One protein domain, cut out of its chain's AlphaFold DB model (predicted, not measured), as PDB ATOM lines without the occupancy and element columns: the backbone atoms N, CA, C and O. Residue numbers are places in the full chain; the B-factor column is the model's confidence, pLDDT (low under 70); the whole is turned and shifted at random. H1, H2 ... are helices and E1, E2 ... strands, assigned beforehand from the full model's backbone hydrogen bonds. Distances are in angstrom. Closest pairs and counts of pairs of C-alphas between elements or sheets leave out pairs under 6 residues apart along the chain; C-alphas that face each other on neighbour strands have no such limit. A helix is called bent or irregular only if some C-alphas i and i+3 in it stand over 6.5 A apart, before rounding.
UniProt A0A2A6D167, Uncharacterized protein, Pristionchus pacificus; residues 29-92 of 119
ATOM      1  N   GLU A  29     152.677 184.749 158.548       89.19
ATOM      2  CA  GLU A  29     152.131 183.519 159.106       89.19
ATOM      3  C   GLU A  29     151.383 182.723 158.034       89.19
ATOM      4  O   GLU A  29     150.717 183.281 157.164       89.19
ATOM      5  N   ILE A  30     151.497 181.401 158.129       90.50
ATOM      6  CA  ILE A  30     150.659 180.458 157.396       90.50
ATOM      7  C   ILE A  30     149.404 180.191 158.226       90.50
ATOM      8  O   ILE A  30     149.507 179.782 159.386       90.50
ATOM      9  N   VAL A  31     148.237 180.409 157.631       89.69
ATOM     10  CA  VAL A  31     146.935 180.286 158.299       89.69
ATOM     11  C   VAL A  31     146.234 178.987 157.911       89.69
ATOM     12  O   VAL A  31     145.609 178.354 158.762       89.69
ATOM     13  N   ASP A  32     146.386 178.557 156.658       90.88
ATOM     14  CA  ASP A  32     145.758 177.343 156.138       90.88
ATOM     15  C   ASP A  32     146.645 176.630 155.104       90.88
ATOM     16  O   ASP A  32     147.645 177.168 154.622       90.88
ATOM     17  N   ILE A  33     146.290 175.391 154.776       92.44
ATOM     18  CA  ILE A  33     146.954 174.541 153.789       92.44
ATOM     19  C   ILE A  33     145.891 173.798 152.985       92.44
ATOM     20  O   ILE A  33     144.951 173.235 153.551       92.44
ATOM     21  N   ARG A  34     146.051 173.737 151.663       89.56
ATOM     22  CA  ARG A  34     145.170 172.949 150.802       89.56
ATOM     23  C   ARG A  34     145.970 172.072 149.838       89.56
ATOM     24  O   ARG A  34     146.929 172.550 149.228       89.56
ATOM     25  N   PRO A  35     145.576 170.801 149.665       89.25
ATOM     26  CA  PRO A  35     146.095 169.983 148.583       89.25
ATOM     27  C   PRO A  35     145.433 170.396 147.259       89.25
ATOM     28  O   PRO A  35     144.211 170.541 147.188       89.25
ATOM     29  N   LEU A  36     146.230 170.551 146.205       86.25
ATOM     30  CA  LEU A  36     145.774 170.783 144.839       86.25
ATOM     31  C   LEU A  36     146.389 169.722 143.921       86.25
ATOM     32  O   LEU A  36     147.522 169.859 143.467       86.25
ATOM     33  N   GLU A  37     145.629 168.658 143.658       86.19
ATOM     34  CA  GLU A  37     146.066 167.492 142.875       86.19
ATOM     35  C   GLU A  37     147.404 166.907 143.369       86.19
ATOM     36  O   GLU A  37     147.420 166.119 144.312       86.19
ATOM     37  N   THR A  38     148.518 167.280 142.733       86.56
ATOM     38  CA  THR A  38     149.881 166.807 143.021       86.56
ATOM     39  C   THR A  38     150.741 167.823 143.776       86.56
ATOM     40  O   THR A  38     151.901 167.530 144.067       86.56
ATOM     41  N   ILE A  39     150.204 169.005 144.087       88.00
ATOM     42  CA  ILE A  39     150.927 170.128 144.694       88.00
ATOM     43  C   ILE A  39     150.218 170.570 145.982       88.00
ATOM     44  O   ILE A  39     149.022 170.348 146.166       88.00
ATOM     45  N   ILE A  40     150.967 171.191 146.891       88.00
ATOM     46  CA  ILE A  40     150.456 171.787 148.124       88.00
ATOM     47  C   ILE A  40     150.559 173.311 148.030       88.00
ATOM     48  O   ILE A  40     151.605 173.862 147.673       88.00
ATOM     49  N   GLU A  41     149.468 173.985 148.385       91.12
ATOM     50  CA  GLU A  41     149.417 175.432 148.564       91.12
ATOM     51  C   GLU A  41     149.149 175.773 150.026       91.12
ATOM     52  O   GLU A  41     148.387 175.090 150.714       91.12
ATOM     53  N   PHE A  42     149.728 176.875 150.480       91.25
ATOM     54  CA  PHE A  42     149.515 177.411 151.814       91.25
ATOM     55  C   PHE A  42     148.914 178.807 151.717       91.25
ATOM     56  O   PHE A  42     149.320 179.622 150.886       91.25
ATOM     57  N   GLU A  43     147.951 179.083 152.585       90.88
ATOM     58  CA  GLU A  43     147.385 180.409 152.756       90.88
ATOM     59  C   GLU A  43     148.298 181.219 153.675       90.88
ATOM     60  O   GLU A  43     148.466 180.919 154.857       90.88
ATOM     61  N   TYR A  44     148.909 182.245 153.104       88.12
ATOM     62  CA  TYR A  44     149.922 183.083 153.721       88.12
ATOM     63  C   TYR A  44     149.352 184.479 153.999       88.12
ATOM     64  O   TYR A  44     148.776 185.105 153.106       88.12
ATOM     65  N   GLN A  45     149.530 184.998 155.217       86.00
ATOM     66  CA  GLN A  45     149.064 186.326 155.631       86.00
ATOM     67  C   GLN A  45     150.153 187.112 156.375       86.00
ATOM     68  O   GLN A  45     150.947 186.555 157.131       86.00
ATOM     69  N   ILE A  46     150.160 188.438 156.203       83.75
ATOM     70  CA  ILE A  46     151.049 189.353 156.926       83.75
ATOM     71  C   ILE A  46     150.257 190.028 158.058       83.75
ATOM     72  O   ILE A  46     149.501 190.971 157.822       83.75
ATOM     73  N   LYS A  47     150.424 189.549 159.297       70.25
ATOM     74  CA  LYS A  47     149.578 189.923 160.453       70.25
ATOM     75  C   LYS A  47     149.468 191.420 160.723       70.25
ATOM     76  O   LYS A  47     148.384 191.913 161.019       70.25
ATOM     77  N   ASP A  48     150.576 192.136 160.596       69.19
ATOM     78  CA  ASP A  48     150.669 193.533 161.039       69.19
ATOM     79  C   ASP A  48     150.216 194.533 159.962       69.19
ATOM     80  O   ASP A  48     150.266 195.747 160.149       69.19
ATOM     81  N   LEU A  49     149.735 194.021 158.824       65.94
ATOM     82  CA  LEU A  49     149.111 194.801 157.766       65.94
ATOM     83  C   LEU A  49     147.614 194.460 157.736       65.94
ATOM     84  O   LEU A  49     147.241 193.459 157.120       65.94
ATOM     85  N   PRO A  50     146.731 195.285 158.340       59.00
ATOM     86  CA  PRO A  50     145.288 195.015 158.403       59.00
ATOM     87  C   PRO A  50     144.618 194.971 157.020       59.00
ATOM     88  O   PRO A  50     143.489 194.508 156.880       59.00
ATOM     89  N   THR A  51     145.311 195.448 155.985       60.84
ATOM     90  CA  THR A  51     144.886 195.393 154.584       60.84
ATOM     91  C   THR A  51     145.466 194.208 153.813       60.84
ATOM     92  O   THR A  51     145.124 194.049 152.639       60.84
ATOM     93  N   SER A  52     146.347 193.397 154.411       72.31
ATOM     94  CA  SER A  52     146.887 192.223 153.729       72.31
ATOM     95  C   SER A  52     145.807 191.148 153.645       72.31
ATOM     96  O   SER A  52     145.304 190.623 154.644       72.31
ATOM     97  N   ARG A  53     145.384 190.870 152.414       77.44
ATOM     98  CA  ARG A  53     144.524 189.725 152.146       77.44
ATOM     99  C   ARG A  53     145.390 188.470 152.242       77.44
ATOM    100  O   ARG A  53     146.517 188.511 151.751       77.44
ATOM    101  N   PRO A  54     144.892 187.390 152.856       86.50
ATOM    102  CA  PRO A  54     145.552 186.101 152.755       86.50
ATOM    103  C   PRO A  54     145.688 185.698 151.284       86.50
ATOM    104  O   PRO A  54     144.773 185.915 150.482       86.50
ATOM    105  N   GLU A  55     146.836 185.137 150.926       89.69
ATOM    106  CA  GLU A  55     147.127 184.690 149.567       89.69
ATOM    107  C   GLU A  55     147.576 183.235 149.569       89.69
ATOM    108  O   GLU A  55     148.383 182.824 150.399       89.69
ATOM    109  N   TRP A  56     147.089 182.467 148.598       91.81
ATOM    110  CA  TRP A  56     147.552 181.103 148.372       91.81
ATOM    111  C   TRP A  56     148.882 181.136 147.626       91.81
ATOM    112  O   TRP A  56     148.994 181.738 146.556       91.81
ATOM    113  N   ARG A  57     149.897 180.513 148.217       90.19
ATOM    114  CA  ARG A  57     151.261 180.436 147.695       90.19
ATOM    115  C   ARG A  57     151.696 178.974 147.653       90.19
ATOM    116  O   ARG A  57     151.309 178.187 148.515       90.19
ATOM    117  N   LEU A  58     152.480 178.609 146.641       91.31
ATOM    118  CA  LEU A  58     153.043 177.263 146.542       91.31
ATOM    119  C   LEU A  58     154.072 177.044 147.652       91.31
ATOM    120  O   LEU A  58     154.725 177.990 148.088       91.31
ATOM    121  N   GLU A  59     154.280 175.788 148.050       87.38
ATOM    122  CA  GLU A  59     155.309 175.406 149.029       87.38
ATOM    123  C   GLU A  59     156.690 176.015 148.724       87.38
ATOM    124  O   GLU A  59     157.354 176.542 149.612       87.38
ATOM    125  N   GLN A  60     157.093 176.003 147.449       87.94
ATOM    126  CA  GLN A  60     158.384 176.526 146.989       87.94
ATOM    127  C   GLN A  60     158.549 178.048 147.155       87.94
ATOM    128  O   GLN A  60     159.676 178.539 147.142       87.94
ATOM    129  N   ASP A  61     157.445 178.787 147.294       89.25
ATOM    130  CA  ASP A  61     157.433 180.251 147.398       89.25
ATOM    131  C   ASP A  61     157.422 180.734 148.859       89.25
ATOM    132  O   ASP A  61     157.363 181.938 149.119       89.25
ATOM    133  N   ILE A  62     157.457 179.809 149.824       89.19
ATOM    134  CA  ILE A  62     157.334 180.088 151.254       89.19
ATOM    135  C   ILE A  62     158.601 179.642 151.976       89.19
ATOM    136  O   ILE A  62     159.204 178.620 151.658       89.19
ATOM    137  N   ASP A  63     159.004 180.409 152.989       90.94
ATOM    138  CA  ASP A  63     160.104 180.019 153.867       90.94
ATOM    139  C   ASP A  63     159.781 178.682 154.559       90.94
ATOM    140  O   ASP A  63     158.798 178.557 155.296       90.94
ATOM    141  N   SER A  64     160.642 177.683 154.356       88.56
ATOM    142  CA  SER A  64     160.488 176.343 154.925       88.56
ATOM    143  C   SER A  64     160.398 176.352 156.453       88.56
ATOM    144  O   SER A  64     159.731 175.494 157.033       88.56
ATOM    145  N   LYS A  65     160.992 177.347 157.127       91.75
ATOM    146  CA  LYS A  65     160.854 177.510 158.578       91.75
ATOM    147  C   LYS A  65     159.403 177.786 158.986       91.75
ATOM    148  O   LYS A  65     158.936 177.209 159.965       91.75
ATOM    149  N   LEU A  66     158.682 178.612 158.225       90.81
ATOM    150  CA  LEU A  66     157.273 178.921 158.500       90.81
ATOM    151  C   LEU A  66     156.393 177.682 158.344       90.81
ATOM    152  O   LEU A  66     155.493 177.463 159.152       90.81
ATOM    153  N   ILE A  67     156.687 176.851 157.344       90.44
ATOM    154  CA  ILE A  67     155.981 175.589 157.099       90.44
ATOM    155  C   ILE A  67     156.185 174.625 158.271       90.44
ATOM    156  O   ILE A  67     155.224 174.067 158.804       90.44
ATOM    157  N   VAL A  68     157.430 174.463 158.723       92.06
ATOM    158  CA  VAL A  68     157.756 173.609 159.875       92.06
ATOM    159  C   VAL A  68     157.074 174.110 161.150       92.06
ATOM    160  O   VAL A  68     156.495 173.312 161.889       92.06
ATOM    161  N   ASP A  69     157.111 175.418 161.405       91.31
ATOM    162  CA  ASP A  69     156.476 176.018 162.579       91.31
ATOM    163  C   ASP A  69     154.947 175.849 162.541       91.31
ATOM    164  O   ASP A  69     154.337 175.523 163.563       91.31
ATOM    165  N   PHE A  70     154.322 175.995 161.367       92.25
ATOM    166  CA  PHE A  70     152.895 175.734 161.166       92.25
ATOM    167  C   PHE A  70     152.529 174.282 161.492       92.25
ATOM    168  O   PHE A  70     151.625 174.033 162.296       92.25
ATOM    169  N   HIS A  71     153.258 173.312 160.934       91.62
ATOM    170  CA  HIS A  71     152.999 171.897 161.207       91.62
ATOM    171  C   HIS A  71     153.214 171.538 162.677       91.62
ATOM    172  O   HIS A  71     152.421 170.785 163.238       91.62
ATOM    173  N   ARG A  72     154.232 172.108 163.332       93.25
ATOM    174  CA  ARG A  72     154.462 171.902 164.766       93.25
ATOM    175  C   ARG A  72     153.280 172.388 165.602       93.25
ATOM    176  O   ARG A  72     152.739 171.608 166.381       93.25
ATOM    177  N   LYS A  73     152.838 173.635 165.389       91.25
ATOM    178  CA  LYS A  73     151.669 174.205 166.080       91.25
ATOM    179  C   LYS A  73     150.419 173.348 165.872       91.25
ATOM    180  O   LYS A  73     149.651 173.134 166.807       91.25
ATOM    181  N   ARG A  74     150.214 172.835 164.653       89.12
ATOM    182  CA  ARG A  74     149.096 171.930 164.353       89.12
ATOM    183  C   ARG A  74     149.175 170.618 165.129       89.12
ATOM    184  O   ARG A  74     148.173 170.228 165.717       89.12
ATOM    185  N   MET A  75     150.340 169.974 165.168       92.31
ATOM    186  CA  MET A  75     150.530 168.733 165.926       92.31
ATOM    187  C   MET A  75     150.292 168.936 167.428       92.31
ATOM    188  O   MET A  75     149.607 168.127 168.049       92.31
ATOM    189  N   GLU A  76     150.794 170.032 168.003       93.94
ATOM    190  CA  GLU A  76     150.562 170.391 169.412       93.94
ATOM    191  C   GLU A  76     149.065 170.586 169.710       93.94
ATOM    192  O   GLU A  76     148.543 170.081 170.706       93.94
ATOM    193  N   HIS A  77     148.345 171.272 168.820       91.56
ATOM    194  CA  HIS A  77     146.906 171.482 168.955       91.56
ATOM    195  C   HIS A  77     146.104 170.177 168.841       91.56
ATOM    196  O   HIS A  77     145.187 169.937 169.629       91.56
ATOM    197  N   GLU A  78     146.443 169.314 167.883       91.81
ATOM    198  CA  GLU A  78     145.805 168.005 167.724       91.81
ATOM    199  C   GLU A  78     146.060 167.108 168.946       91.81
ATOM    200  O   GLU A  78     145.126 166.475 169.440       91.81
ATOM    201  N   GLN A  79     147.275 167.128 169.505       89.62
ATOM    202  CA  GLN A  79     147.591 166.432 170.751       89.62
ATOM    203  C   GLN A  79     146.735 166.941 171.920       89.62
ATOM    204  O   GLN A  79     146.137 166.135 172.633       89.62
ATOM    205  N   MET A  80     146.591 168.261 172.074       93.62
ATOM    206  CA  MET A  80     145.728 168.853 173.102       93.62
ATOM    207  C   MET A  80     144.259 168.421 172.947       93.62
ATOM    208  O   MET A  80     143.583 168.148 173.941       93.62
ATOM    209  N   ILE A  81     143.741 168.335 171.716       92.12
ATOM    210  CA  ILE A  81     142.383 167.823 171.468       92.12
ATOM    211  C   ILE A  81     142.271 166.365 171.922       92.12
ATOM    212  O   ILE A  81     141.308 166.017 172.608       92.12
ATOM    213  N   ILE A  82     143.242 165.522 171.567       91.50
ATOM    214  CA  ILE A  82     143.255 164.104 171.946       91.50
ATOM    215  C   ILE A  82     143.285 163.949 173.471       91.50
ATOM    216  O   ILE A  82     142.475 163.199 174.015       91.50
ATOM    217  N   GLU A  83     144.151 164.687 174.169       92.19
ATOM    218  CA  GLU A  83     144.256 164.654 175.634       92.19
ATOM    219  C   GLU A  83     142.945 165.070 176.317       92.19
ATOM    220  O   GLU A  83     142.497 164.425 177.269       92.19
ATOM    221  N   ASN A  84     142.277 166.107 175.805       88.69
ATOM    222  CA  ASN A  84     140.983 166.550 176.325       88.69
ATOM    223  C   ASN A  84     139.875 165.511 176.098       88.69
ATOM    224  O   ASN A  84     139.046 165.289 176.982       88.69
ATOM    225  N   LEU A  85     139.862 164.857 174.932       87.88
ATOM    226  CA  LEU A  85     138.908 163.788 174.638       87.88
ATOM    227  C   LEU A  85     139.126 162.582 175.556       87.88
ATOM    228  O   LEU A  85     138.164 162.079 176.131       87.88
ATOM    229  N   GLN A  86     140.379 162.161 175.744       86.50
ATOM    230  CA  GLN A  86     140.734 161.074 176.661       86.50
ATOM    231  C   GLN A  86     140.330 161.399 178.101       86.50
ATOM    232  O   GLN A  86     139.742 160.556 178.772       86.50
ATOM    233  N   ARG A  87     140.568 162.635 178.562       85.50
ATOM    234  CA  ARG A  87     140.136 163.083 179.892       85.50
ATOM    235  C   ARG A  87     138.621 162.989 180.053       85.50
ATOM    236  O   ARG A  87     138.161 162.402 181.023       85.50
ATOM    237  N   SER A  88     137.855 163.499 179.089       84.12
ATOM    238  CA  SER A  88     136.390 163.434 179.141       84.12
ATOM    239  C   SER A  88     135.862 161.996 179.106       84.12
ATOM    240  O   SER A  88     134.876 161.694 179.775       84.12
ATOM    241  N   MET A  89     136.505 161.095 178.357       78.00
ATOM    242  CA  MET A  89     136.161 159.669 178.379       78.00
ATOM    243  C   MET A  89     136.433 159.041 179.751       78.00
ATOM    244  O   MET A  89     135.546 158.385 180.290       78.00
ATOM    245  N   ASN A  90     137.595 159.308 180.349       80.62
ATOM    246  CA  ASN A  90     137.949 158.784 181.672       80.62
ATOM    247  C   ASN A  90     137.020 159.328 182.775       80.62
ATOM    248  O   ASN A  90     136.552 158.569 183.617       80.62
ATOM    249  N   GLU A  91     136.669 160.618 182.734       78.31
ATOM    250  CA  GLU A  91     135.704 161.232 183.664       78.31
ATOM    251  C   GLU A  91     134.307 160.587 183.566       78.31
ATOM    252  O   GLU A  91     133.609 160.448 184.571       78.31
ATOM    253  N   ARG A  92     133.893 160.158 182.363       64.44
ATOM    254  CA  ARG A  92     132.631 159.425 182.151       64.44
ATOM    255  C   ARG A  92     132.689 157.996 182.705       64.44
ATOM    256  O   ARG A  92     131.671 157.508 183.189       64.44
TER     257      ARG A  92
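What this domain is: This is residues 29 to 92 of the 119 residues of an uncharacterized protein of Pristionchus pacificus (UniProt A0A2A6D167). A small three-stranded sheet of E1, E2 and E3 forms a body at one end, and one long helix, H1, passes by it with its first turns and then sticks out as an arm, residues 72 to 92 standing free. The arm makes the longest axis; E1, E2 and the loop of residues 47 to 54 make the second. The printed part has 64 residues, with three named strands followed by one named helix; the sheet's order is E1, E2, E3, antiparallel throughout, and the class is mixed, helices and strands. The whole is only just loose, close to extended, with a radius of gyration of the C-alphas of 15.7 A, and spans 46 by 32 by 19 A.

How they stand to each other: E1, residues 29 to 36, and E2, residues 39 to 46, form a hairpin with a tight link of 2 residues. Their directions stand at 158 degrees, antiparallel, with N 31 and O 43 at 2.8 A and N 36 and O 39 at 2.8 A, both within hydrogen-bond range. E1 bends by 54 degrees at residue 32. E2 and E3, residues 55 to 58, are a second hairpin, antiparallel at 140 degrees, with N 42 and O 57 at 2.8 A, within hydrogen-bond range. The three strands make a meander, each strand the antiparallel neighbour of the one before. E1 and E3 are the edge strands, and E2 is the inner strand. The sheet is only just strongly twisted, its C-alphas lying up to 4.0 A off the best plane. H1, residues 64 to 92, is on the sheet but only grazes it, with its residues 66 to 71. The closest C-alphas of E1 and H1 are those of Ile 30 and Phe 70, 6.4 A apart. In H1 every O i to N i+4 pair is within hydrogen-bond range.

Where its parts are: E1 begins at C-alpha 29, at (152.131, 183.519, 159.106), and is 20.2 A long from first to last C-alpha. E2 is 22.8 A long, and E3, four residues, 10.0 A. H1 runs 42.5 A from C-alpha 64 at (160.488, 176.343, 154.925) to C-alpha 92 at (132.631, 159.425, 182.151), and is not bent.

The domain as a whole: The two C-alphas farthest apart are those of Asp 61 and Arg 92, 47.5 A. Without the free stretch, the body of 43 residues spans 32 by 19 by 15 A. The printed part has no cut. The link from E2 to E3, 8 residues, is short, and that from E3 to H1, 5 residues, is tight. The mean pLDDT of the printed part is 86.4; residues 48 to 51 and residue 92 are under 70.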